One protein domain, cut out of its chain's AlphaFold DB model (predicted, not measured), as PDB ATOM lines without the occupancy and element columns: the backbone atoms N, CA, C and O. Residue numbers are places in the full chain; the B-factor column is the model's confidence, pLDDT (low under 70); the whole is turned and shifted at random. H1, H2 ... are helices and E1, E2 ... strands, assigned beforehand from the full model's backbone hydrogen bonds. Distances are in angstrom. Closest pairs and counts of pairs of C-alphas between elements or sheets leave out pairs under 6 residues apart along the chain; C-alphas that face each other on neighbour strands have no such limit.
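AT A GLANCE: This is residues 439 to 589 of the 1234 residues of the protein "Helicase C-terminal domain-containing protein" of Candidatus Marinimicrobia bacterium (UniProt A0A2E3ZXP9). A strongly twisted wall of six antiparallel strands has H1, H2 and H4 packed on one of its faces and its other face left bare. At one end of the long axis a small two-stranded hairpin, E4 and E5, extends the body beyond E2, and at the other end a loop without named elements reaches out, where residues 572 to 577 stick out free. The printed part has 151 residues with five named helices and eight named strands, in the order E1 H1 E2 E3 E4 E5 H2 H3 H4 E6 E7 H5 E8; the large sheet has the order E2 - E3 - E1 - E8 - E6 - E7. The class is mixed, helices and strands. The whole is compact, with a radius of gyration of the C-alphas of 15.9 A, yet elongated in outline, spanning 55 by 34 by 29 A.

IN THESE COORDINATES: E1, residues 439 to 445, begins with C-alpha 439 at (-18.614, -18.632, -30.011) and is 19.5 A long. H1, residues 451 to 462, measures 16.1 A. E2, residues 469 to 477, and E3, residues 480 to 487, measure 22.5 A and 22.6 A. E4, residues 492 to 497, and E5, residues 502 to 507, measure 15.8 A and 16.4 A. H2, residues 513 to 525, is the longest helix by residues, 18.4 A from C-alpha 513 at (-18.716, -8.084, -33.760). H3 is residues 537 to 541, H4 residues 545 to 552, E6 residues 557 to 560, E7 residues 563 to 566 and H5 residues 567 to 570. E8, residues 583 to 588, is 12.0 A long and ends with C-alpha 588 at (-18.410, -24.185, -26.786).

HOW THE PARTS SIT: In the large sheet, E2 and E3 form a hairpin, with N 473 and O 484 2.8 A apart, within hydrogen-bond range. E3 is antiparallel to E1, with N 443 and O 483 at 2.8 A, and E1 to E8, with N 442 and O 584 at 2.7 A. The pairing of E8 is staggered: residues 583 to 585 pair with E6, where N 584 and O 557 are 2.8 A apart, and residues 585 to 587 with E1. E6 and E7 form a hairpin, with N 560 and O 563 at 2.8 A. E1, H1, E2 and E7, H5, E8 are split strand-helix-strand units, two strands running the same way with another between them, each with a right-handed crossover. H1, H2 and H4 on the same face make two layers, helices over a sheet. H1 lies over E2 at a height over the sheet of 10.1 A and runs along the strands. H2 lies over E3 at a height of 8.6 A, slantwise to the strands. H1 touches H2 with residues 458 to 462 alone, at a steep tilt of 48 degrees, opposite ways; the closest C-alphas, of Ile 462 and Ala 523, are 5.9 A apart. H4, at a height of 9.9 A, lies over none of the strands, but only just, with 2 of its C-alphas falling on E7. H2 and H4 are near each other. H3 is close to H2 but not clearly touching, with the closest C-alphas, of Tyr 521 and Lys 537, at 7.1 A; it is not on the sheet, but only just, with 4 pairs of C-alphas within 10 A. H5 only grazes the sheet. E4 and E5 form a hairpin in a second sheet, with N 495 and O 504 at 2.9 A; the closest C-alphas of E2 and E4, of Tyr 470 and Ser 494, are 6.5 A apart. In H1, H2, H3 and H4 every O i to N i+4 pair is within hydrogen-bond range; H5 is too short for one.

THE WHOLE: The two C-alphas farthest apart, of Asp 499 and Ser 575, are 54.6 A apart. The printed part has no cut. The links from H2 to H3 and from H5 to E8 are long. Mean pLDDT of the printed part is 82.6, with residues 489, 561 and 570 to 581 under 70.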
ATOM      1  N   ASN A 439     -17.554 -19.515 -30.499       87.19
ATOM      2  CA  ASN A 439     -18.614 -18.632 -30.011       87.19
ATOM      3  C   ASN A 439     -19.892 -18.854 -30.823       87.19
ATOM      4  O   ASN A 439     -19.905 -18.578 -32.025       87.19
ATOM      5  N   VAL A 440     -20.948 -19.323 -30.159       89.88
ATOM      6  CA  VAL A 440     -22.278 -19.526 -30.744       89.88
ATOM      7  C   VAL A 440     -23.209 -18.413 -30.272       89.88
ATOM      8  O   VAL A 440     -23.278 -18.147 -29.072       89.88
ATOM      9  N   TYR A 441     -23.938 -17.800 -31.207       91.75
ATOM     10  CA  TYR A 441     -24.970 -16.797 -30.937       91.75
ATOM     11  C   TYR A 441     -26.335 -17.311 -31.394       91.75
ATOM     12  O   TYR A 441     -26.516 -17.620 -32.569       91.75
ATOM     13  N   ASN A 442     -27.288 -17.423 -30.477       91.38
ATOM     14  CA  ASN A 442     -28.599 -18.017 -30.703       91.38
ATOM     15  C   ASN A 442     -29.686 -16.944 -30.774       91.38
ATOM     16  O   ASN A 442     -29.812 -16.123 -29.871       91.38
ATOM     17  N   PHE A 443     -30.520 -17.013 -31.807       91.69
ATOM     18  CA  PHE A 443     -31.656 -16.124 -32.016       91.69
ATOM     19  C   PHE A 443     -32.948 -16.932 -31.988       91.69
ATOM     20  O   PHE A 443     -33.074 -17.951 -32.674       91.69
ATOM     21  N   ARG A 444     -33.918 -16.474 -31.198       89.62
ATOM     22  CA  ARG A 444     -35.268 -17.034 -31.184       89.62
ATOM     23  C   ARG A 444     -36.090 -16.367 -32.279       89.62
ATOM     24  O   ARG A 444     -36.162 -15.146 -32.351       89.62
ATOM     25  N   VAL A 445     -36.730 -17.194 -33.096       88.56
ATOM     26  CA  VAL A 445     -37.526 -16.778 -34.248       88.56
ATOM     27  C   VAL A 445     -38.883 -17.470 -34.223       88.56
ATOM     28  O   VAL A 445     -38.958 -18.687 -34.053       88.56
ATOM     29  N   LYS A 446     -39.979 -16.736 -34.435       84.25
ATOM     30  CA  LYS A 446     -41.281 -17.366 -34.714       84.25
ATOM     31  C   LYS A 446     -41.347 -17.785 -36.193       84.25
ATOM     32  O   LYS A 446     -41.057 -16.963 -37.058       84.25
ATOM     33  N   PRO A 447     -41.686 -19.048 -36.510       73.38
ATOM     34  CA  PRO A 447     -41.677 -19.529 -37.889       73.38
ATOM     35  C   PRO A 447     -42.785 -18.869 -38.725       73.38
ATOM     36  O   PRO A 447     -43.959 -18.990 -38.385       73.38
ATOM     37  N   SER A 448     -42.409 -18.232 -39.838       72.44
ATOM     38  CA  SER A 448     -43.329 -17.683 -40.852       72.44
ATOM     39  C   SER A 448     -43.533 -18.617 -42.058       72.44
ATOM     40  O   SER A 448     -44.520 -18.497 -42.778       72.44
ATOM     41  N   MET A 449     -42.615 -19.566 -42.281       81.50
ATOM     42  CA  MET A 449     -42.636 -20.535 -43.387       81.50
ATOM     43  C   MET A 449     -41.999 -21.876 -42.973       81.50
ATOM     44  O   MET A 449     -41.627 -22.062 -41.810       81.50
ATOM     45  N   SER A 450     -41.903 -22.840 -43.898       81.25
ATOM     46  CA  SER A 450     -41.332 -24.157 -43.592       81.25
ATOM     47  C   SER A 450     -39.828 -24.076 -43.283       81.25
ATOM     48  O   SER A 450     -39.114 -23.219 -43.797       81.25
ATOM     49  N   LEU A 451     -39.323 -25.000 -42.455       78.31
ATOM     50  CA  LEU A 451     -37.908 -25.047 -42.060       78.31
ATOM     51  C   LEU A 451     -36.944 -25.168 -43.249       78.31
ATOM     52  O   LEU A 451     -35.883 -24.557 -43.225       78.31
ATOM     53  N   SER A 452     -37.301 -25.955 -44.267       75.19
ATOM     54  CA  SER A 452     -36.480 -26.115 -45.474       75.19
ATOM     55  C   SER A 452     -36.410 -24.835 -46.300       75.19
ATOM     56  O   SER A 452     -35.354 -24.529 -46.846       75.19
ATOM     57  N   ASP A 453     -37.503 -24.072 -46.360       81.50
ATOM     58  CA  ASP A 453     -37.531 -22.816 -47.114       81.50
ATOM     59  C   ASP A 453     -36.709 -21.734 -46.411       81.50
ATOM     60  O   ASP A 453     -35.986 -20.987 -47.070       81.50
ATOM     61  N   ILE A 454     -36.791 -21.672 -45.074       84.69
ATOM     62  CA  ILE A 454     -35.958 -20.778 -44.256       84.69
ATOM     63  C   ILE A 454     -34.483 -21.107 -44.478       84.69
ATOM     64  O   ILE A 454     -33.699 -20.205 -44.755       84.69
ATOM     65  N   ASP A 455     -34.112 -22.384 -44.387       83.75
ATOM     66  CA  ASP A 455     -32.725 -22.820 -44.528       83.75
ATOM     67  C   ASP A 455     -32.148 -22.493 -45.914       83.75
ATOM     68  O   ASP A 455     -31.114 -21.834 -46.011       83.75
ATOM     69  N   SER A 456     -32.850 -22.852 -46.997       81.69
ATOM     70  CA  SER A 456     -32.369 -22.571 -48.356       81.69
ATOM     71  C   SER A 456     -32.209 -21.073 -48.617       81.69
ATOM     72  O   SER A 456     -31.193 -20.655 -49.167       81.69
ATOM     73  N   LYS A 457     -33.186 -20.251 -48.207       88.12
ATOM     74  CA  LYS A 457     -33.118 -18.796 -48.405       88.12
ATOM     75  C   LYS A 457     -32.022 -18.158 -47.557       88.12
ATOM     76  O   LYS A 457     -31.306 -17.297 -48.058       88.12
ATOM     77  N   LEU A 458     -31.866 -18.577 -46.297       89.31
ATOM     78  CA  LEU A 458     -30.777 -18.091 -45.447       89.31
ATOM     79  C   LEU A 458     -29.421 -18.403 -46.061       89.31
ATOM     80  O   LEU A 458     -28.581 -17.508 -46.105       89.31
ATOM     81  N   ARG A 459     -29.216 -19.623 -46.573       88.31
ATOM     82  CA  ARG A 459     -27.965 -20.003 -47.239       88.31
ATOM     83  C   ARG A 459     -27.637 -19.051 -48.385       88.31
ATOM     84  O   ARG A 459     -26.535 -18.503 -48.426       88.31
ATOM     85  N   ASP A 460     -28.594 -18.833 -49.280       86.81
ATOM     86  CA  ASP A 460     -28.377 -18.010 -50.468       86.81
ATOM     87  C   ASP A 460     -28.103 -16.546 -50.099       86.81
ATOM     88  O   ASP A 460     -27.221 -15.931 -50.687       86.81
ATOM     89  N   ILE A 461     -28.787 -16.004 -49.087       91.62
ATOM     90  CA  ILE A 461     -28.661 -14.597 -48.674       91.62
ATOM     91  C   ILE A 461     -27.386 -14.352 -47.863       91.62
ATOM     92  O   ILE A 461     -26.652 -13.401 -48.133       91.62
ATOM     93  N   ILE A 462     -27.092 -15.212 -46.882       92.25
ATOM     94  CA  ILE A 462     -25.926 -15.067 -45.999       92.25
ATOM     95  C   ILE A 462     -24.629 -15.118 -46.800       92.25
ATOM     96  O   ILE A 462     -23.690 -14.397 -46.467       92.25
ATOM     97  N   TYR A 463     -24.568 -15.973 -47.823       91.38
ATOM     98  CA  TYR A 463     -23.340 -16.275 -48.550       91.38
ATOM     99  C   TYR A 463     -23.318 -15.736 -49.987       91.38
ATOM    100  O   TYR A 463     -22.392 -16.059 -50.729       91.38
ATOM    101  N   GLU A 464     -24.282 -14.897 -50.390       90.00
ATOM    102  CA  GLU A 464     -24.257 -14.211 -51.693       90.00
ATOM    103  C   GLU A 464     -23.031 -13.293 -51.837       90.00
ATOM    104  O   GLU A 464     -22.470 -13.148 -52.926       90.00
ATOM    105  N   LYS A 465     -22.620 -12.672 -50.728       89.44
ATOM    106  CA  LYS A 465     -21.446 -11.798 -50.613       89.44
ATOM    107  C   LYS A 465     -20.503 -12.337 -49.539       89.44
ATOM    108  O   LYS A 465     -20.846 -13.267 -48.813       89.44
ATOM    109  N   GLN A 466     -19.308 -11.751 -49.441       88.69
ATOM    110  CA  GLN A 466     -18.351 -12.105 -48.392       88.69
ATOM    111  C   GLN A 466     -18.978 -11.912 -47.009       88.69
ATOM    112  O   GLN A 466     -19.366 -10.803 -46.644       88.69
ATOM    113  N   SER A 467     -19.073 -13.009 -46.264       91.19
ATOM    114  CA  SER A 467     -19.829 -13.084 -45.022       91.19
ATOM    115  C   SER A 467     -18.932 -13.390 -43.822       91.19
ATOM    116  O   SER A 467     -18.138 -14.334 -43.891       91.19
ATOM    117  N   PRO A 468     -19.076 -12.670 -42.692       91.06
ATOM    118  CA  PRO A 468     -18.399 -12.998 -41.435       91.06
ATOM    119  C   PRO A 468     -19.017 -14.202 -40.710       91.06
ATOM    120  O   PRO A 468     -18.533 -14.603 -39.647       91.06
ATOM    121  N   ILE A 469     -20.110 -14.759 -41.237       91.75
ATOM    122  CA  ILE A 469     -20.772 -15.933 -40.679       91.75
ATOM    123  C   ILE A 469     -20.007 -17.179 -41.135       91.75
ATOM    124  O   ILE A 469     -19.886 -17.473 -42.324       91.75
ATOM    125  N   TYR A 470     -19.480 -17.926 -40.167       89.38
ATOM    126  CA  TYR A 470     -18.804 -19.195 -40.418       89.38
ATOM    127  C   TYR A 470     -19.812 -20.244 -40.876       89.38
ATOM    128  O   TYR A 470     -19.692 -20.812 -41.957       89.38
ATOM    129  N   GLN A 471     -20.842 -20.455 -40.063       90.31
ATOM    130  CA  GLN A 471     -21.878 -21.462 -40.250       90.31
ATOM    131  C   GLN A 471     -23.076 -21.105 -39.370       90.31
ATOM    132  O   GLN A 471     -22.921 -20.394 -38.374       90.31
ATOM    133  N   TYR A 472     -24.252 -21.624 -39.699       91.38
ATOM    134  CA  TYR A 472     -25.429 -21.532 -38.845       91.38
ATOM    135  C   TYR A 472     -26.116 -22.896 -38.711       91.38
ATOM    136  O   TYR A 472     -25.814 -23.815 -39.463       91.38
ATOM    137  N   ASN A 473     -27.010 -23.043 -37.738       89.38
ATOM    138  CA  ASN A 473     -27.836 -24.233 -37.545       89.38
ATOM    139  C   ASN A 473     -29.232 -23.828 -37.065       89.38
ATOM    140  O   ASN A 473     -29.362 -22.914 -36.252       89.38
ATOM    141  N   ILE A 474     -30.269 -24.521 -37.536       87.06
ATOM    142  CA  ILE A 474     -31.664 -24.245 -37.177       87.06
ATOM    143  C   ILE A 474     -32.215 -25.440 -36.409       87.06
ATOM    144  O   ILE A 474     -32.260 -26.558 -36.917       87.06
ATOM    145  N   SER A 475     -32.682 -25.202 -35.187       82.75
ATOM    146  CA  SER A 475     -33.332 -26.222 -34.360       82.75
ATOM    147  C   SER A 475     -34.740 -25.790 -33.961       82.75
ATOM    148  O   SER A 475     -35.029 -24.607 -33.788       82.75
ATOM    149  N   LYS A 476     -35.649 -26.761 -33.844       80.75
ATOM    150  CA  LYS A 476     -37.030 -26.515 -33.423       80.75
ATOM    151  C   LYS A 476     -37.134 -26.708 -31.914       80.75
ATOM    152  O   LYS A 476     -36.828 -27.790 -31.420       80.75
ATOM    153  N   VAL A 477     -37.605 -25.681 -31.215       76.56
ATOM    154  CA  VAL A 477     -37.880 -25.700 -29.773       76.56
ATOM    155  C   VAL A 477     -39.374 -25.408 -29.577       76.56
ATOM    156  O   VAL A 477     -40.019 -24.853 -30.464       76.56
ATOM    157  N   GLU A 478     -39.991 -25.854 -28.484       71.38
ATOM    158  CA  GLU A 478     -41.444 -25.733 -28.281       71.38
ATOM    159  C   GLU A 478     -41.953 -24.291 -28.516       71.38
ATOM    160  O   GLU A 478     -41.649 -23.368 -27.764       71.38
ATOM    161  N   GLY A 479     -42.716 -24.094 -29.600       75.62
ATOM    162  CA  GLY A 479     -43.321 -22.808 -29.969       75.62
ATOM    163  C   GLY A 479     -42.437 -21.818 -30.749       75.62
ATOM    164  O   GLY A 479     -42.933 -20.748 -31.100       75.62
ATOM    165  N   TYR A 480     -41.166 -22.124 -31.045       82.94
ATOM    166  CA  TYR A 480     -40.277 -21.247 -31.829       82.94
ATOM    167  C   TYR A 480     -39.116 -21.996 -32.515       82.94
ATOM    168  O   TYR A 480     -38.853 -23.171 -32.270       82.94
ATOM    169  N   LEU A 481     -38.406 -21.313 -33.406       87.50
ATOM    170  CA  LEU A 481     -37.153 -21.769 -34.002       87.50
ATOM    171  C   LEU A 481     -35.972 -21.099 -33.308       87.50
ATOM    172  O   LEU A 481     -36.017 -19.906 -33.011       87.50
ATOM    173  N   LEU A 482     -34.915 -21.863 -33.063       88.12
ATOM    174  CA  LEU A 482     -33.644 -21.362 -32.564       88.12
ATOM    175  C   LEU A 482     -32.630 -21.424 -33.707       88.12
ATOM    176  O   LEU A 482     -32.273 -22.518 -34.154       88.12
ATOM    177  N   ILE A 483     -32.201 -20.254 -34.185       92.00
ATOM    178  CA  ILE A 483     -31.177 -20.122 -35.222       92.00
ATOM    179  C   ILE A 483     -29.858 -19.751 -34.546       92.00
ATOM    180  O   ILE A 483     -29.721 -18.680 -33.958       92.00
ATOM    181  N   SER A 484     -28.897 -20.662 -34.613       92.06
ATOM    182  CA  SER A 484     -27.579 -20.552 -33.995       92.06
ATOM    183  C   SER A 484     -26.549 -20.158 -35.045       92.06
ATOM    184  O   SER A 484     -26.399 -20.871 -36.028       92.06
ATOM    185  N   PHE A 485     -25.800 -19.078 -34.832       93.62
ATOM    186  CA  PHE A 485     -24.756 -18.594 -35.737       93.62
ATOM    187  C   PHE A 485     -23.369 -18.707 -35.105       93.62
ATOM    188  O   PHE A 485     -23.167 -18.360 -33.941       93.62
ATOM    189  N   LEU A 486     -22.396 -19.137 -35.904       91.50
ATOM    190  CA  LEU A 486     -20.973 -19.107 -35.583       91.50
ATOM    191  C   LEU A 486     -20.308 -17.927 -36.290       91.50
ATOM    192  O   LEU A 486     -20.459 -17.749 -37.501       91.50
ATOM    193  N   LYS A 487     -19.521 -17.149 -35.545       86.88
ATOM    194  CA  LYS A 487     -18.662 -16.105 -36.120       86.88
ATOM    195  C   LYS A 487     -17.384 -16.719 -36.688       86.88
ATOM    196  O   LYS A 487     -16.786 -17.594 -36.061       86.88
ATOM    197  N   GLN A 488     -16.948 -16.227 -37.843       82.19
ATOM    198  CA  GLN A 488     -15.687 -16.616 -38.465       82.19
ATOM    199  C   GLN A 488     -14.463 -16.149 -37.652       82.19
ATOM    200  O   GLN A 488     -14.503 -15.121 -36.960       82.19
ATOM    201  N   GLN A 489     -13.378 -16.928 -37.724       69.50
ATOM    202  CA  GLN A 489     -12.082 -16.578 -37.132       69.50
ATOM    203  C   GLN A 489     -11.472 -15.359 -37.851       69.50
ATOM    204  O   GLN A 489     -11.835 -15.050 -38.985       69.50
ATOM    205  N   SER A 490     -10.600 -14.618 -37.166       71.56
ATOM    206  CA  SER A 490      -9.997 -13.366 -37.647       71.56
ATOM    207  C   SER A 490      -9.427 -13.512 -39.064       71.56
ATOM    208  O   SER A 490      -8.732 -14.478 -39.364       71.56
ATOM    209  N   ASN A 491      -9.711 -12.530 -39.921       79.56
ATOM    210  CA  ASN A 491      -9.249 -12.428 -41.312       79.56
ATOM    211  C   ASN A 491      -9.804 -13.458 -42.316       79.56
ATOM    212  O   ASN A 491      -9.164 -13.726 -43.331       79.56
ATOM    213  N   TYR A 492     -10.988 -14.029 -42.078       87.44
ATOM    214  CA  TYR A 492     -11.656 -14.864 -43.079       87.44
ATOM    215  C   TYR A 492     -13.113 -14.462 -43.308       87.44
ATOM    216  O   TYR A 492     -13.791 -13.965 -42.405       87.44
ATOM    217  N   SER A 493     -13.603 -14.747 -44.513       89.38
ATOM    218  CA  SER A 493     -15.010 -14.642 -44.892       89.38
ATOM    219  C   SER A 493     -15.456 -15.836 -45.728       89.38
ATOM    220  O   SER A 493     -14.652 -16.501 -46.384       89.38
ATOM    221  N   SER A 494     -16.752 -16.118 -45.684       91.00
ATOM    222  CA  SER A 494     -17.396 -17.193 -46.439       91.00
ATOM    223  C   SER A 494     -18.137 -16.617 -47.647       91.00
ATOM    224  O   SER A 494     -18.761 -15.565 -47.530       91.00
ATOM    225  N   LEU A 495     -18.106 -17.302 -48.792       91.19
ATOM    226  CA  LEU A 495     -18.826 -16.897 -50.006       91.19
ATOM    227  C   LEU A 495     -19.239 -18.123 -50.835       91.19
ATOM    228  O   LEU A 495     -18.420 -19.003 -51.117       91.19
ATOM    229  N   LEU A 496     -20.506 -18.153 -51.254       89.06
ATOM    230  CA  LEU A 496     -21.088 -19.204 -52.086       89.06
ATOM    231  C   LEU A 496     -20.617 -19.070 -53.536       89.06
ATOM    232  O   LEU A 496     -20.776 -18.029 -54.174       89.06
ATOM    233  N   ASN A 497     -20.078 -20.154 -54.089       86.94
ATOM    234  CA  ASN A 497     -19.835 -20.261 -55.519       86.94
ATOM    235  C   ASN A 497     -21.079 -20.828 -56.219       86.94
ATOM    236  O   ASN A 497     -21.436 -21.988 -56.020       86.94
ATOM    237  N   LYS A 498     -21.714 -20.012 -57.068       82.75
ATOM    238  CA  LYS A 498     -22.944 -20.376 -57.789       82.75
ATOM    239  C   LYS A 498     -22.737 -21.480 -58.840       82.75
ATOM    240  O   LYS A 498     -23.702 -22.160 -59.166       82.75
ATOM    241  N   ASP A 499     -21.512 -21.703 -59.321       81.31
ATOM    242  CA  ASP A 499     -21.235 -22.693 -60.377       81.31
ATOM    243  C   ASP A 499     -21.272 -24.137 -59.863       81.31
ATOM    244  O   ASP A 499     -21.700 -25.048 -60.566       81.31
ATOM    245  N   ASN A 500     -20.792 -24.358 -58.638       79.69
ATOM    246  CA  ASN A 500     -20.675 -25.690 -58.041       79.69
ATOM    247  C   ASN A 500     -21.426 -25.833 -56.708       79.69
ATOM    248  O   ASN A 500     -21.346 -26.887 -56.083       79.69
ATOM    249  N   ASN A 501     -22.137 -24.784 -56.279       79.62
ATOM    250  CA  ASN A 501     -22.886 -24.706 -55.026       79.62
ATOM    251  C   ASN A 501     -22.038 -24.976 -53.761       79.62
ATOM    252  O   ASN A 501     -22.556 -25.436 -52.746       79.62
ATOM    253  N   ILE A 502     -20.725 -24.710 -53.817       85.56
ATOM    254  CA  ILE A 502     -19.805 -24.866 -52.680       85.56
ATOM    255  C   ILE A 502     -19.534 -23.504 -52.052       85.56
ATOM    256  O   ILE A 502     -19.228 -22.534 -52.750       85.56
ATOM    257  N   ILE A 503     -19.576 -23.442 -50.722       88.56
ATOM    258  CA  ILE A 503     -19.169 -22.254 -49.977       88.56
ATOM    259  C   ILE A 503     -17.681 -22.338 -49.688       88.56
ATOM    260  O   ILE A 503     -17.199 -23.246 -49.008       88.56
ATOM    261  N   TYR A 504     -16.959 -21.367 -50.232       89.81
ATOM    262  CA  TYR A 504     -15.528 -21.237 -50.041       89.81
ATOM    263  C   TYR A 504     -15.219 -20.192 -48.976       89.81
ATOM    264  O   TYR A 504     -15.933 -19.201 -48.812       89.81
ATOM    265  N   THR A 505     -14.102 -20.412 -48.308       89.44
ATOM    266  CA  THR A 505     -13.524 -19.551 -47.288       89.44
ATOM    267  C   THR A 505     -12.335 -18.816 -47.891       89.44
ATOM    268  O   THR A 505     -11.450 -19.425 -48.505       89.44
ATOM    269  N   TYR A 506     -12.331 -17.497 -47.728       85.50
ATOM    270  CA  TYR A 506     -11.374 -16.576 -48.324       85.50
ATOM    271  C   TYR A 506     -10.685 -15.771 -47.233       85.50
ATOM    272  O   TYR A 506     -11.323 -15.395 -46.255       85.50
ATOM    273  N   ASN A 507      -9.399 -15.484 -47.422       83.00
ATOM    274  CA  ASN A 507      -8.696 -14.526 -46.576       83.00
ATOM    275  C   ASN A 507      -9.241 -13.112 -46.863       83.00
ATOM    276  O   ASN A 507      -9.298 -12.691 -48.023       83.00
ATOM    277  N   SER A 508      -9.682 -12.413 -45.821       79.94
ATOM    278  CA  SER A 508     -10.319 -11.095 -45.869       79.94
ATOM    279  C   SER A 508      -9.862 -10.229 -44.694       79.94
ATOM    280  O   SER A 508      -9.138 -10.686 -43.817       79.94
ATOM    281  N   ASN A 509     -10.312  -8.976 -44.630       78.75
ATOM    282  CA  ASN A 509     -10.114  -8.173 -43.420       78.75
ATOM    283  C   ASN A 509     -10.910  -8.755 -42.239       78.75
ATOM    284  O   ASN A 509     -11.911  -9.454 -42.431       78.75
ATOM    285  N   GLU A 510     -10.462  -8.470 -41.017       80.62
ATOM    286  CA  GLU A 510     -11.178  -8.849 -39.802       80.62
ATOM    287  C   GLU A 510     -12.505  -8.089 -39.681       80.62
ATOM    288  O   GLU A 510     -12.527  -6.860 -39.691       80.62
ATOM    289  N   TYR A 511     -13.597  -8.836 -39.510       84.88
ATOM    290  CA  TYR A 511     -14.910  -8.275 -39.204       84.88
ATOM    291  C   TYR A 511     -15.092  -8.104 -37.698       84.88
ATOM    292  O   TYR A 511     -14.900  -9.046 -36.907       84.88
ATOM    293  N   SER A 512     -15.544  -6.915 -37.321       86.56
ATOM    294  CA  SER A 512     -15.991  -6.583 -35.975       86.56
ATOM    295  C   SER A 512     -17.217  -7.408 -35.564       86.56
ATOM    296  O   SER A 512     -17.886  -8.055 -36.375       86.56
ATOM    297  N   LEU A 513     -17.515  -7.419 -34.262       85.06
ATOM    298  CA  LEU A 513     -18.716  -8.084 -33.760       85.06
ATOM    299  C   LEU A 513     -19.997  -7.407 -34.273       85.06
ATOM    300  O   LEU A 513     -20.972  -8.093 -34.563       85.06
ATOM    301  N   ASP A 514     -19.970  -6.084 -34.426       88.19
ATOM    302  CA  ASP A 514     -21.113  -5.320 -34.916       88.19
ATOM    303  C   ASP A 514     -21.383  -5.635 -36.397       88.19
ATOM    304  O   ASP A 514     -22.510  -5.965 -36.744       88.19
ATOM    305  N   GLU A 515     -20.356  -5.688 -37.255       90.25
ATOM    306  CA  GLU A 515     -20.513  -6.111 -38.663       90.25
ATOM    307  C   GLU A 515     -21.033  -7.551 -38.799       90.25
ATOM    308  O   GLU A 515     -21.803  -7.869 -39.711       90.25
ATOM    309  N   PHE A 516     -20.638  -8.431 -37.876       91.62
ATOM    310  CA  PHE A 516     -21.173  -9.787 -37.804       91.62
ATOM    311  C   PHE A 516     -22.674  -9.788 -37.485       91.62
ATOM    312  O   PHE A 516     -23.440 -10.455 -38.182       91.62
ATOM    313  N   PHE A 517     -23.116  -9.016 -36.490       92.69
ATOM    314  CA  PHE A 517     -24.538  -8.909 -36.164       92.69
ATOM    315  C   PHE A 517     -25.350  -8.209 -37.256       92.69
ATOM    316  O   PHE A 517     -26.453  -8.656 -37.561       92.69
ATOM    317  N   GLU A 518     -24.801  -7.179 -37.898       93.06
ATOM    318  CA  GLU A 518     -25.424  -6.527 -39.055       93.06
ATOM    319  C   GLU A 518     -25.694  -7.520 -40.188       93.06
ATOM    320  O   GLU A 518     -26.784  -7.540 -40.760       93.06
ATOM    321  N   SER A 519     -24.734  -8.408 -40.457       92.62
ATOM    322  CA  SER A 519     -24.889  -9.466 -41.460       92.62
ATOM    323  C   SER A 519     -26.018 -10.439 -41.096       92.62
ATOM    324  O   SER A 519     -26.806 -10.817 -41.963       92.62
ATOM    325  N   ILE A 520     -26.142 -10.805 -39.813       94.50
ATOM    326  CA  ILE A 520     -27.224 -11.672 -39.319       94.50
ATOM    327  C   ILE A 520     -28.587 -10.992 -39.478       94.50
ATOM    328  O   ILE A 520     -29.495 -11.584 -40.056       94.50
ATOM    329  N   TYR A 521     -28.749  -9.758 -38.991       94.31
ATOM    330  CA  TYR A 521     -30.041  -9.067 -39.058       94.31
ATOM    331  C   TYR A 521     -30.462  -8.760 -40.491       94.31
ATOM    332  O   TYR A 521     -31.633  -8.931 -40.817       94.31
ATOM    333  N   SER A 522     -29.523  -8.368 -41.356       92.50
ATOM    334  CA  SER A 522     -29.786  -8.174 -42.785       92.50
ATOM    335  C   SER A 522     -30.368  -9.442 -43.422       92.50
ATOM    336  O   SER A 522     -31.382  -9.382 -44.120       92.50
ATOM    337  N   ALA A 523     -29.791 -10.608 -43.105       92.00
ATOM    338  CA  ALA A 523     -30.305 -11.887 -43.578       92.00
ATOM    339  C   ALA A 523     -31.672 -12.226 -42.964       92.00
ATOM    340  O   ALA A 523     -32.601 -12.555 -43.696       92.00
ATOM    341  N   LEU A 524     -31.842 -12.112 -41.643       92.38
ATOM    342  CA  LEU A 524     -33.096 -12.482 -40.977       92.38
ATOM    343  C   LEU A 524     -34.274 -11.586 -41.395       92.38
ATOM    344  O   LEU A 524     -35.335 -12.114 -41.714       92.38
ATOM    345  N   TYR A 525     -34.097 -10.264 -41.477       92.81
ATOM    346  CA  TYR A 525     -35.167  -9.326 -41.858       92.81
ATOM    347  C   TYR A 525     -35.663  -9.497 -43.296       92.81
ATOM    348  O   TYR A 525     -36.764  -9.065 -43.624       92.81
ATOM    349  N   SER A 526     -34.876 -10.139 -44.160       89.31
ATOM    350  CA  SER A 526     -35.293 -10.425 -45.535       89.31
ATOM    351  C   SER A 526     -36.310 -11.572 -45.647       89.31
ATOM    352  O   SER A 526     -36.970 -11.709 -46.678       89.31
ATOM    353  N   ILE A 527     -36.443 -12.401 -44.603       89.50
ATOM    354  CA  ILE A 527     -37.268 -13.620 -44.622       89.50
ATOM    355  C   ILE A 527     -38.217 -13.768 -43.425       89.50
ATOM    356  O   ILE A 527     -39.160 -14.559 -43.488       89.50
ATOM    357  N   ILE A 528     -37.961 -13.056 -42.329       87.88
ATOM    358  CA  ILE A 528     -38.680 -13.152 -41.057       87.88
ATOM    359  C   ILE A 528     -39.121 -11.746 -40.646       87.88
ATOM    360  O   ILE A 528     -38.348 -10.793 -40.743       87.88
ATOM    361  N   ASP A 529     -40.346 -11.640 -40.130       84.50
ATOM    362  CA  ASP A 529     -40.880 -10.387 -39.601       84.50
ATOM    363  C   ASP A 529     -40.007  -9.850 -38.456       84.50
ATOM    364  O   ASP A 529     -39.636 -10.588 -37.540       84.50
ATOM    365  N   THR A 530     -39.715  -8.547 -38.479       83.06
ATOM    366  CA  THR A 530     -38.798  -7.886 -37.531       83.06
ATOM    367  C   THR A 530     -39.169  -8.134 -36.072       83.06
ATOM    368  O   THR A 530     -38.295  -8.386 -35.244       83.06
ATOM    369  N   ASP A 531     -40.469  -8.131 -35.771       82.31
ATOM    370  CA  ASP A 531     -41.013  -8.273 -34.414       82.31
ATOM    371  C   ASP A 531     -40.992  -9.728 -33.912       82.31
ATOM    372  O   ASP A 531     -41.331 -10.015 -32.764       82.31
ATOM    373  N   SER A 532     -40.599 -10.669 -34.774       85.12
ATOM    374  CA  SER A 532     -40.523 -12.097 -34.468       85.12
ATOM    375  C   SER A 532     -39.113 -12.574 -34.109       85.12
ATOM    376  O   SER A 532     -38.943 -13.776 -33.890       85.12
ATOM    377  N   ILE A 533     -38.123 -11.675 -34.052       89.19
ATOM    378  CA  ILE A 533     -36.706 -11.986 -33.805       89.19
ATOM    379  C   ILE A 533     -36.297 -11.492 -32.413       89.19
ATOM    380  O   ILE A 533     -36.433 -10.311 -32.099       89.19
ATOM    381  N   VAL A 534     -35.755 -12.396 -31.593       88.50
ATOM    382  CA  VAL A 534     -35.254 -12.096 -30.244       88.50
ATOM    383  C   VAL A 534     -33.793 -12.566 -30.110       88.50
ATOM    384  O   VAL A 534     -33.523 -13.749 -30.355       88.50
ATOM    385  N   PRO A 535     -32.853 -11.690 -29.698       90.75
ATOM    386  CA  PRO A 535     -33.065 -10.277 -29.368       90.75
ATOM    387  C   PRO A 535     -33.385  -9.431 -30.604       90.75
ATOM    388  O   PRO A 535     -33.050  -9.800 -31.728       90.75
ATOM    389  N   SER A 536     -34.011  -8.277 -30.379       89.44
ATOM    390  CA  SER A 536     -34.185  -7.279 -31.437       89.44
ATOM    391  C   SER A 536     -32.870  -6.535 -31.697       89.44
ATOM    392  O   SER A 536     -32.056  -6.350 -30.789       89.44
ATOM    393  N   LYS A 537     -32.674  -6.018 -32.917       89.75
ATOM    394  CA  LYS A 537     -31.473  -5.226 -33.243       89.75
ATOM    395  C   LYS A 537     -31.291  -4.026 -32.313       89.75
ATOM    396  O   LYS A 537     -30.204  -3.809 -31.792       89.75
ATOM    397  N   LYS A 538     -32.380  -3.303 -32.030       87.62
ATOM    398  CA  LYS A 538     -32.379  -2.144 -31.123       87.62
ATOM    399  C   LYS A 538     -31.863  -2.502 -29.730       87.62
ATOM    400  O   LYS A 538     -31.173  -1.704 -29.102       87.62
ATOM    401  N   GLU A 539     -32.218  -3.682 -29.240       86.06
ATOM    402  CA  GLU A 539     -31.754  -4.158 -27.947       86.06
ATOM    403  C   GLU A 539     -30.263  -4.499 -27.970       86.06
ATOM    404  O   GLU A 539     -29.520  -4.065 -27.089       86.06
ATOM    405  N   LEU A 540     -29.805  -5.203 -29.002       86.81
ATOM    406  CA  LEU A 540     -28.397  -5.559 -29.150       86.81
ATOM    407  C   LEU A 540     -27.494  -4.319 -29.289       86.81
ATOM    408  O   LEU A 540     -26.418  -4.256 -28.694       86.81
ATOM    409  N   ASP A 541     -27.967  -3.302 -30.012       86.62
ATOM    410  CA  ASP A 541     -27.280  -2.018 -30.180       86.62
ATOM    411  C   ASP A 541     -27.248  -1.196 -28.881       86.62
ATOM    412  O   ASP A 541     -26.349  -0.376 -28.689       86.62
ATOM    413  N   SER A 542     -28.194  -1.433 -27.962       85.31
ATOM    414  CA  SER A 542     -28.264  -0.748 -26.665       85.31
ATOM    415  C   SER A 542     -27.282  -1.285 -25.613       85.31
ATOM    416  O   SER A 542     -27.104  -0.660 -24.564       85.31
ATOM    417  N   ILE A 543     -26.611  -2.412 -25.886       84.38
ATOM    418  CA  ILE A 543     -25.595  -2.982 -24.994       84.38
ATOM    419  C   ILE A 543     -24.401  -2.023 -24.889       84.38
ATOM    420  O   ILE A 543     -23.807  -1.622 -25.893       84.38
ATOM    421  N   SER A 544     -23.992  -1.706 -23.657       83.62
ATOM    422  CA  SER A 544     -22.842  -0.833 -23.401       83.62
ATOM    423  C   SER A 544     -21.543  -1.396 -23.999       83.62
ATOM    424  O   SER A 544     -21.349  -2.610 -24.060       83.62
ATOM    425  N   SER A 545     -20.578  -0.544 -24.363       79.88
ATOM    426  CA  SER A 545     -19.274  -1.011 -24.874       79.88
ATOM    427  C   SER A 545     -18.560  -1.954 -23.895       79.88
ATOM    428  O   SER A 545     -17.885  -2.895 -24.306       79.88
ATOM    429  N   LYS A 546     -18.746  -1.740 -22.585       79.56
ATOM    430  CA  LYS A 546     -18.217  -2.613 -21.528       79.56
ATOM    431  C   LYS A 546     -18.863  -3.998 -21.572       79.56
ATOM    432  O   LYS A 546     -18.167  -5.002 -21.438       79.56
ATOM    433  N   ASP A 547     -20.170  -4.056 -21.777       81.25
ATOM    434  CA  ASP A 547     -20.919  -5.306 -21.851       81.25
ATOM    435  C   ASP A 547     -20.704  -6.034 -23.180       81.25
ATOM    436  O   ASP A 547     -20.598  -7.258 -23.173       81.25
ATOM    437  N   LYS A 548     -20.478  -5.318 -24.290       79.88
ATOM    438  CA  LYS A 548     -19.991  -5.913 -25.547       79.88
ATOM    439  C   LYS A 548     -18.624  -6.584 -25.363       79.88
ATOM    440  O   LYS A 548     -18.410  -7.688 -25.854       79.88
ATOM    441  N   VAL A 549     -17.709  -5.975 -24.599       78.12
ATOM    442  CA  VAL A 549     -16.422  -6.610 -24.247       78.12
ATOM    443  C   VAL A 549     -16.632  -7.865 -23.395       78.12
ATOM    444  O   VAL A 549     -15.958  -8.868 -23.623       78.12
ATOM    445  N   ARG A 550     -17.578  -7.854 -22.448       78.88
ATOM    446  CA  ARG A 550     -17.932  -9.041 -21.644       78.88
ATOM    447  C   ARG A 550     -18.551 -10.151 -22.494       78.88
ATOM    448  O   ARG A 550     -18.161 -11.305 -22.351       78.88
ATOM    449  N   LEU A 551     -19.438  -9.791 -23.420       80.69
ATOM    450  CA  LEU A 551     -20.028 -10.689 -24.412       80.69
ATOM    451  C   LEU A 551     -18.937 -11.340 -25.282       80.69
ATOM    452  O   LEU A 551     -18.928 -12.557 -25.449       80.69
ATOM    453  N   LEU A 552     -17.965 -10.552 -25.762       77.31
ATOM    454  CA  LEU A 552     -16.787 -11.039 -26.499       77.31
ATOM    455  C   LEU A 552     -15.889 -11.963 -25.669       77.31
ATOM    456  O   LEU A 552     -15.268 -12.869 -26.222       77.31
ATOM    457  N   ARG A 553     -15.800 -11.722 -24.357       73.31
ATOM    458  CA  ARG A 553     -15.057 -12.562 -23.406       73.31
ATOM    459  C   ARG A 553     -15.791 -13.853 -23.040       73.31
ATOM    460  O   ARG A 553     -15.185 -14.692 -22.389       73.31
ATOM    461  N   GLY A 554     -17.047 -14.024 -23.460       75.75
ATOM    462  CA  GLY A 554     -17.821 -15.240 -23.218       75.75
ATOM    463  C   GLY A 554     -18.694 -15.222 -21.964       75.75
ATOM    464  O   GLY A 554     -19.215 -16.274 -21.595       75.75
ATOM    465  N   ASP A 555     -18.906 -14.066 -21.314       79.62
ATOM    466  CA  ASP A 555     -19.947 -13.972 -20.278       79.62
ATOM    467  C   ASP A 555     -21.285 -14.396 -20.903       79.62
ATOM    468  O   ASP A 555     -21.644 -13.889 -21.961       79.62
ATOM    469  N   GLN A 556     -22.000 -15.335 -20.274       82.06
ATOM    470  CA  GLN A 556     -23.260 -15.871 -20.799       82.06
ATOM    471  C   GLN A 556     -24.413 -14.883 -20.604       82.06
ATOM    472  O   GLN A 556     -24.647 -14.397 -19.493       82.06
ATOM    473  N   TRP A 557     -25.176 -14.652 -21.669       85.69
ATOM    474  CA  TRP A 557     -26.431 -13.903 -21.660       85.69
ATOM    475  C   TRP A 557     -27.580 -14.847 -21.996       85.69
ATOM    476  O   TRP A 557     -27.421 -15.767 -22.795       85.69
ATOM    477  N   ILE A 558     -28.730 -14.644 -21.365       84.50
ATOM    478  CA  ILE A 558     -29.942 -15.455 -21.539       84.50
ATOM    479  C   ILE A 558     -31.029 -14.645 -22.236       84.50
ATOM    480  O   ILE A 558     -31.053 -13.423 -22.112       84.50
ATOM    481  N   LEU A 559     -31.915 -15.336 -22.949       80.06
ATOM    482  CA  LEU A 559     -33.109 -14.768 -23.569       80.06
ATOM    483  C   LEU A 559     -34.298 -14.934 -22.609       80.06
ATOM    484  O   LEU A 559     -34.719 -16.062 -22.350       80.06
ATOM    485  N   LEU A 560     -34.832 -13.827 -22.095       77.00
ATOM    486  CA  LEU A 560     -35.955 -13.773 -21.152       77.00
ATOM    487  C   LEU A 560     -36.972 -12.723 -21.618       77.00
ATOM    488  O   LEU A 560     -36.588 -11.573 -21.792       77.00
ATOM    489  N   ASP A 561     -38.246 -13.103 -21.776       68.44
ATOM    490  CA  ASP A 561     -39.377 -12.190 -22.037       68.44
ATOM    491  C   ASP A 561     -39.069 -11.084 -23.065       68.44
ATOM    492  O   ASP A 561     -39.198  -9.888 -22.804       68.44
ATOM    493  N   ASP A 562     -38.606 -11.524 -24.238       71.06
ATOM    494  CA  ASP A 562     -38.209 -10.700 -25.388       71.06
ATOM    495  C   ASP A 562     -36.979  -9.801 -25.166       71.06
ATOM    496  O   ASP A 562     -36.753  -8.870 -25.939       71.06
ATOM    497  N   LYS A 563     -36.164 -10.102 -24.144       77.19
ATOM    498  CA  LYS A 563     -34.927  -9.388 -23.813       77.19
ATOM    499  C   LYS A 563     -33.708 -10.288 -23.618       77.19
ATOM    500  O   LYS A 563     -33.832 -11.478 -23.332       77.19
ATOM    501  N   ILE A 564     -32.514  -9.705 -23.707       84.00
ATOM    502  CA  ILE A 564     -31.246 -10.320 -23.300       84.00
ATOM    503  C   ILE A 564     -30.781  -9.797 -21.945       84.00
ATOM    504  O   ILE A 564     -30.659  -8.595 -21.715       84.00
ATOM    505  N   VAL A 565     -30.453 -10.719 -21.043       82.12
ATOM    506  CA  VAL A 565     -29.992 -10.385 -19.690       82.12
ATOM    507  C   VAL A 565     -28.695 -11.122 -19.382       82.12
ATOM    508  O   VAL A 565     -28.535 -12.297 -19.717       82.12
ATOM    509  N   ASN A 566     -27.749 -10.449 -18.722       80.19
ATOM    510  CA  ASN A 566     -26.525 -11.095 -18.263       80.19
ATOM    511  C   ASN A 566     -26.850 -12.139 -17.181       80.19
ATOM    512  O   ASN A 566     -27.358 -11.808 -16.107       80.19
ATOM    513  N   LYS A 567     -26.502 -13.405 -17.434       75.25
ATOM    514  CA  LYS A 567     -26.869 -14.536 -16.569       75.25
ATOM    515  C   LYS A 567     -26.356 -14.373 -15.136       75.25
ATOM    516  O   LYS A 567     -27.070 -14.680 -14.189       75.25
ATOM    517  N   LYS A 568     -25.132 -13.867 -14.950       72.31
ATOM    518  CA  LYS A 568     -24.514 -13.721 -13.616       72.31
ATOM    519  C   LYS A 568     -25.163 -12.618 -12.782       72.31
ATOM    520  O   LYS A 568     -25.192 -12.716 -11.559       72.31
ATOM    521  N   GLU A 569     -25.646 -11.563 -13.429       70.62
ATOM    522  CA  GLU A 569     -26.333 -10.461 -12.749       70.62
ATOM    523  C   GLU A 569     -27.766 -10.849 -12.381       70.62
ATOM    524  O   GLU A 569     -28.243 -10.464 -11.316       70.62
ATOM    525  N   HIS A 570     -28.398 -11.693 -13.198       68.25
ATOM    526  CA  HIS A 570     -29.765 -12.163 -12.987       68.25
ATOM    527  C   HIS A 570     -29.894 -13.327 -11.989       68.25
ATOM    528  O   HIS A 570     -30.871 -13.405 -11.250       68.25
ATOM    529  N   LEU A 571     -28.879 -14.197 -11.880       60.50
ATOM    530  CA  LEU A 571     -28.854 -15.309 -10.912       60.50
ATOM    531  C   LEU A 571     -28.881 -14.859  -9.438       60.50
ATOM    532  O   LEU A 571     -29.108 -15.678  -8.555       60.50
ATOM    533  N   LYS A 572     -28.674 -13.568  -9.144       56.59
ATOM    534  CA  LYS A 572     -28.793 -13.026  -7.780       56.59
ATOM    535  C   LYS A 572     -30.247 -12.853  -7.309       56.59
ATOM    536  O   LYS A 572     -30.436 -12.548  -6.136       56.59
ATOM    537  N   SER A 573     -31.249 -13.024  -8.180       54.00
ATOM    538  CA  SER A 573     -32.645 -12.650  -7.898       54.00
ATOM    539  C   SER A 573     -33.708 -13.742  -8.113       54.00
ATOM    540  O   SER A 573     -34.887 -13.409  -8.054       54.00
ATOM    541  N   ILE A 574     -33.359 -15.013  -8.376       49.25
ATOM    542  CA  ILE A 574     -34.322 -15.990  -8.939       49.25
ATOM    543  C   ILE A 574     -34.226 -17.403  -8.328       49.25
ATOM    544  O   ILE A 574     -33.144 -17.870  -7.980       49.25
ATOM    545  N   SER A 575     -35.385 -18.073  -8.216       52.47
ATOM    546  CA  SER A 575     -35.593 -19.458  -7.751       52.47
ATOM    547  C   SER A 575     -35.246 -20.542  -8.786       52.47
ATOM    548  O   SER A 575     -35.392 -20.325  -9.987       52.47
ATOM    549  N   ASP A 576     -34.925 -21.753  -8.319       49.34
ATOM    550  CA  ASP A 576     -34.390 -22.905  -9.075       49.34
ATOM    551  C   ASP A 576     -35.214 -23.456 -10.272       49.34
ATOM    552  O   ASP A 576     -34.825 -24.453 -10.872       49.34
ATOM    553  N   ASN A 577     -36.329 -22.841 -10.678       47.06
ATOM    554  CA  ASN A 577     -37.158 -23.312 -11.801       47.06
ATOM    555  C   ASN A 577     -36.871 -22.630 -13.160       47.06
ATOM    556  O   ASN A 577     -37.404 -23.073 -14.176       47.06
ATOM    557  N   GLU A 578     -35.998 -21.616 -13.226       50.59
ATOM    558  CA  GLU A 578     -35.679 -20.872 -14.466       50.59
ATOM    559  C   GLU A 578     -34.462 -21.397 -15.265       50.59
ATOM    560  O   GLU A 578     -34.084 -20.825 -16.288       50.59
ATOM    561  N   TYR A 579     -33.872 -22.542 -14.893       51.75
ATOM    562  CA  TYR A 579     -32.714 -23.145 -15.593       51.75
ATOM    563  C   TYR A 579     -32.982 -23.626 -17.041       51.75
ATOM    564  O   TYR A 579     -32.115 -24.260 -17.642       51.75
ATOM    565  N   LYS A 580     -34.156 -23.338 -17.618       58.88
ATOM    566  CA  LYS A 580     -34.579 -23.776 -18.964       58.88
ATOM    567  C   LYS A 580     -34.575 -22.672 -20.031       58.88
ATOM    568  O   LYS A 580     -34.990 -22.935 -21.159       58.88
ATOM    569  N   LEU A 581     -34.141 -21.455 -19.706       68.56
ATOM    570  CA  LEU A 581     -34.121 -20.352 -20.671       68.56
ATOM    571  C   LEU A 581     -33.001 -20.528 -21.716       68.56
ATOM    572  O   LEU A 581     -31.882 -20.909 -21.358       68.56
ATOM    573  N   PRO A 582     -33.268 -20.243 -23.005       74.88
ATOM    574  CA  PRO A 582     -32.259 -20.350 -24.050       74.88
ATOM    575  C   PRO A 582     -31.162 -19.292 -23.865       74.88
ATOM    576  O   PRO A 582     -31.419 -18.126 -23.563       74.88
ATOM    577  N   ILE A 583     -29.913 -19.713 -24.048       84.31
ATOM    578  CA  ILE A 583     -28.728 -18.861 -23.911       84.31
ATOM    579  C   ILE A 583     -28.522 -18.099 -25.226       84.31
ATOM    580  O   ILE A 583     -28.464 -18.727 -26.278       84.31
ATOM    581  N   PHE A 584     -28.385 -16.773 -25.180       88.75
ATOM    582  CA  PHE A 584     -28.098 -15.937 -26.351       88.75
ATOM    583  C   PHE A 584     -26.682 -16.165 -26.878       88.75
ATOM    584  O   PHE A 584     -26.504 -16.354 -28.072       88.75
ATOM    585  N   ASN A 585     -25.669 -16.170 -26.011       88.75
ATOM    586  CA  ASN A 585     -24.286 -16.411 -26.411       88.75
ATOM    587  C   ASN A 585     -23.622 -17.444 -25.506       88.75
ATOM    588  O   ASN A 585     -23.711 -17.373 -24.277       88.75
ATOM    589  N   GLU A 586     -22.884 -18.369 -26.105       84.75
ATOM    590  CA  GLU A 586     -22.049 -19.273 -25.331       84.75
ATOM    591  C   GLU A 586     -20.742 -19.621 -26.035       84.75
ATOM    592  O   GLU A 586     -20.639 -19.642 -27.263       84.75
ATOM    593  N   GLN A 587     -19.752 -19.936 -25.208       85.25
ATOM    594  CA  GLN A 587     -18.498 -20.537 -25.621       85.25
ATOM    595  C   GLN A 587     -18.616 -22.055 -25.543       85.25
ATOM    596  O   GLN A 587     -18.856 -22.610 -24.471       85.25
ATOM    597  N   ARG A 588     -18.432 -22.724 -26.684       86.94
ATOM    598  CA  ARG A 588     -18.410 -24.185 -26.786       86.94
ATOM    599  C   ARG A 588     -17.020 -24.677 -27.119       86.94
ATOM    600  O   ARG A 588     -16.338 -24.122 -27.980       86.94
ATOM    601  N   THR A 589     -16.643 -25.780 -26.490       92.12
ATOM    602  CA  THR A 589     -15.563 -26.622 -27.003       92.12
ATOM    603  C   THR A 589     -16.145 -27.687 -27.932       92.12
ATOM    604  O   THR A 589     -17.364 -27.852 -28.018       92.12
TER     605      THR A 589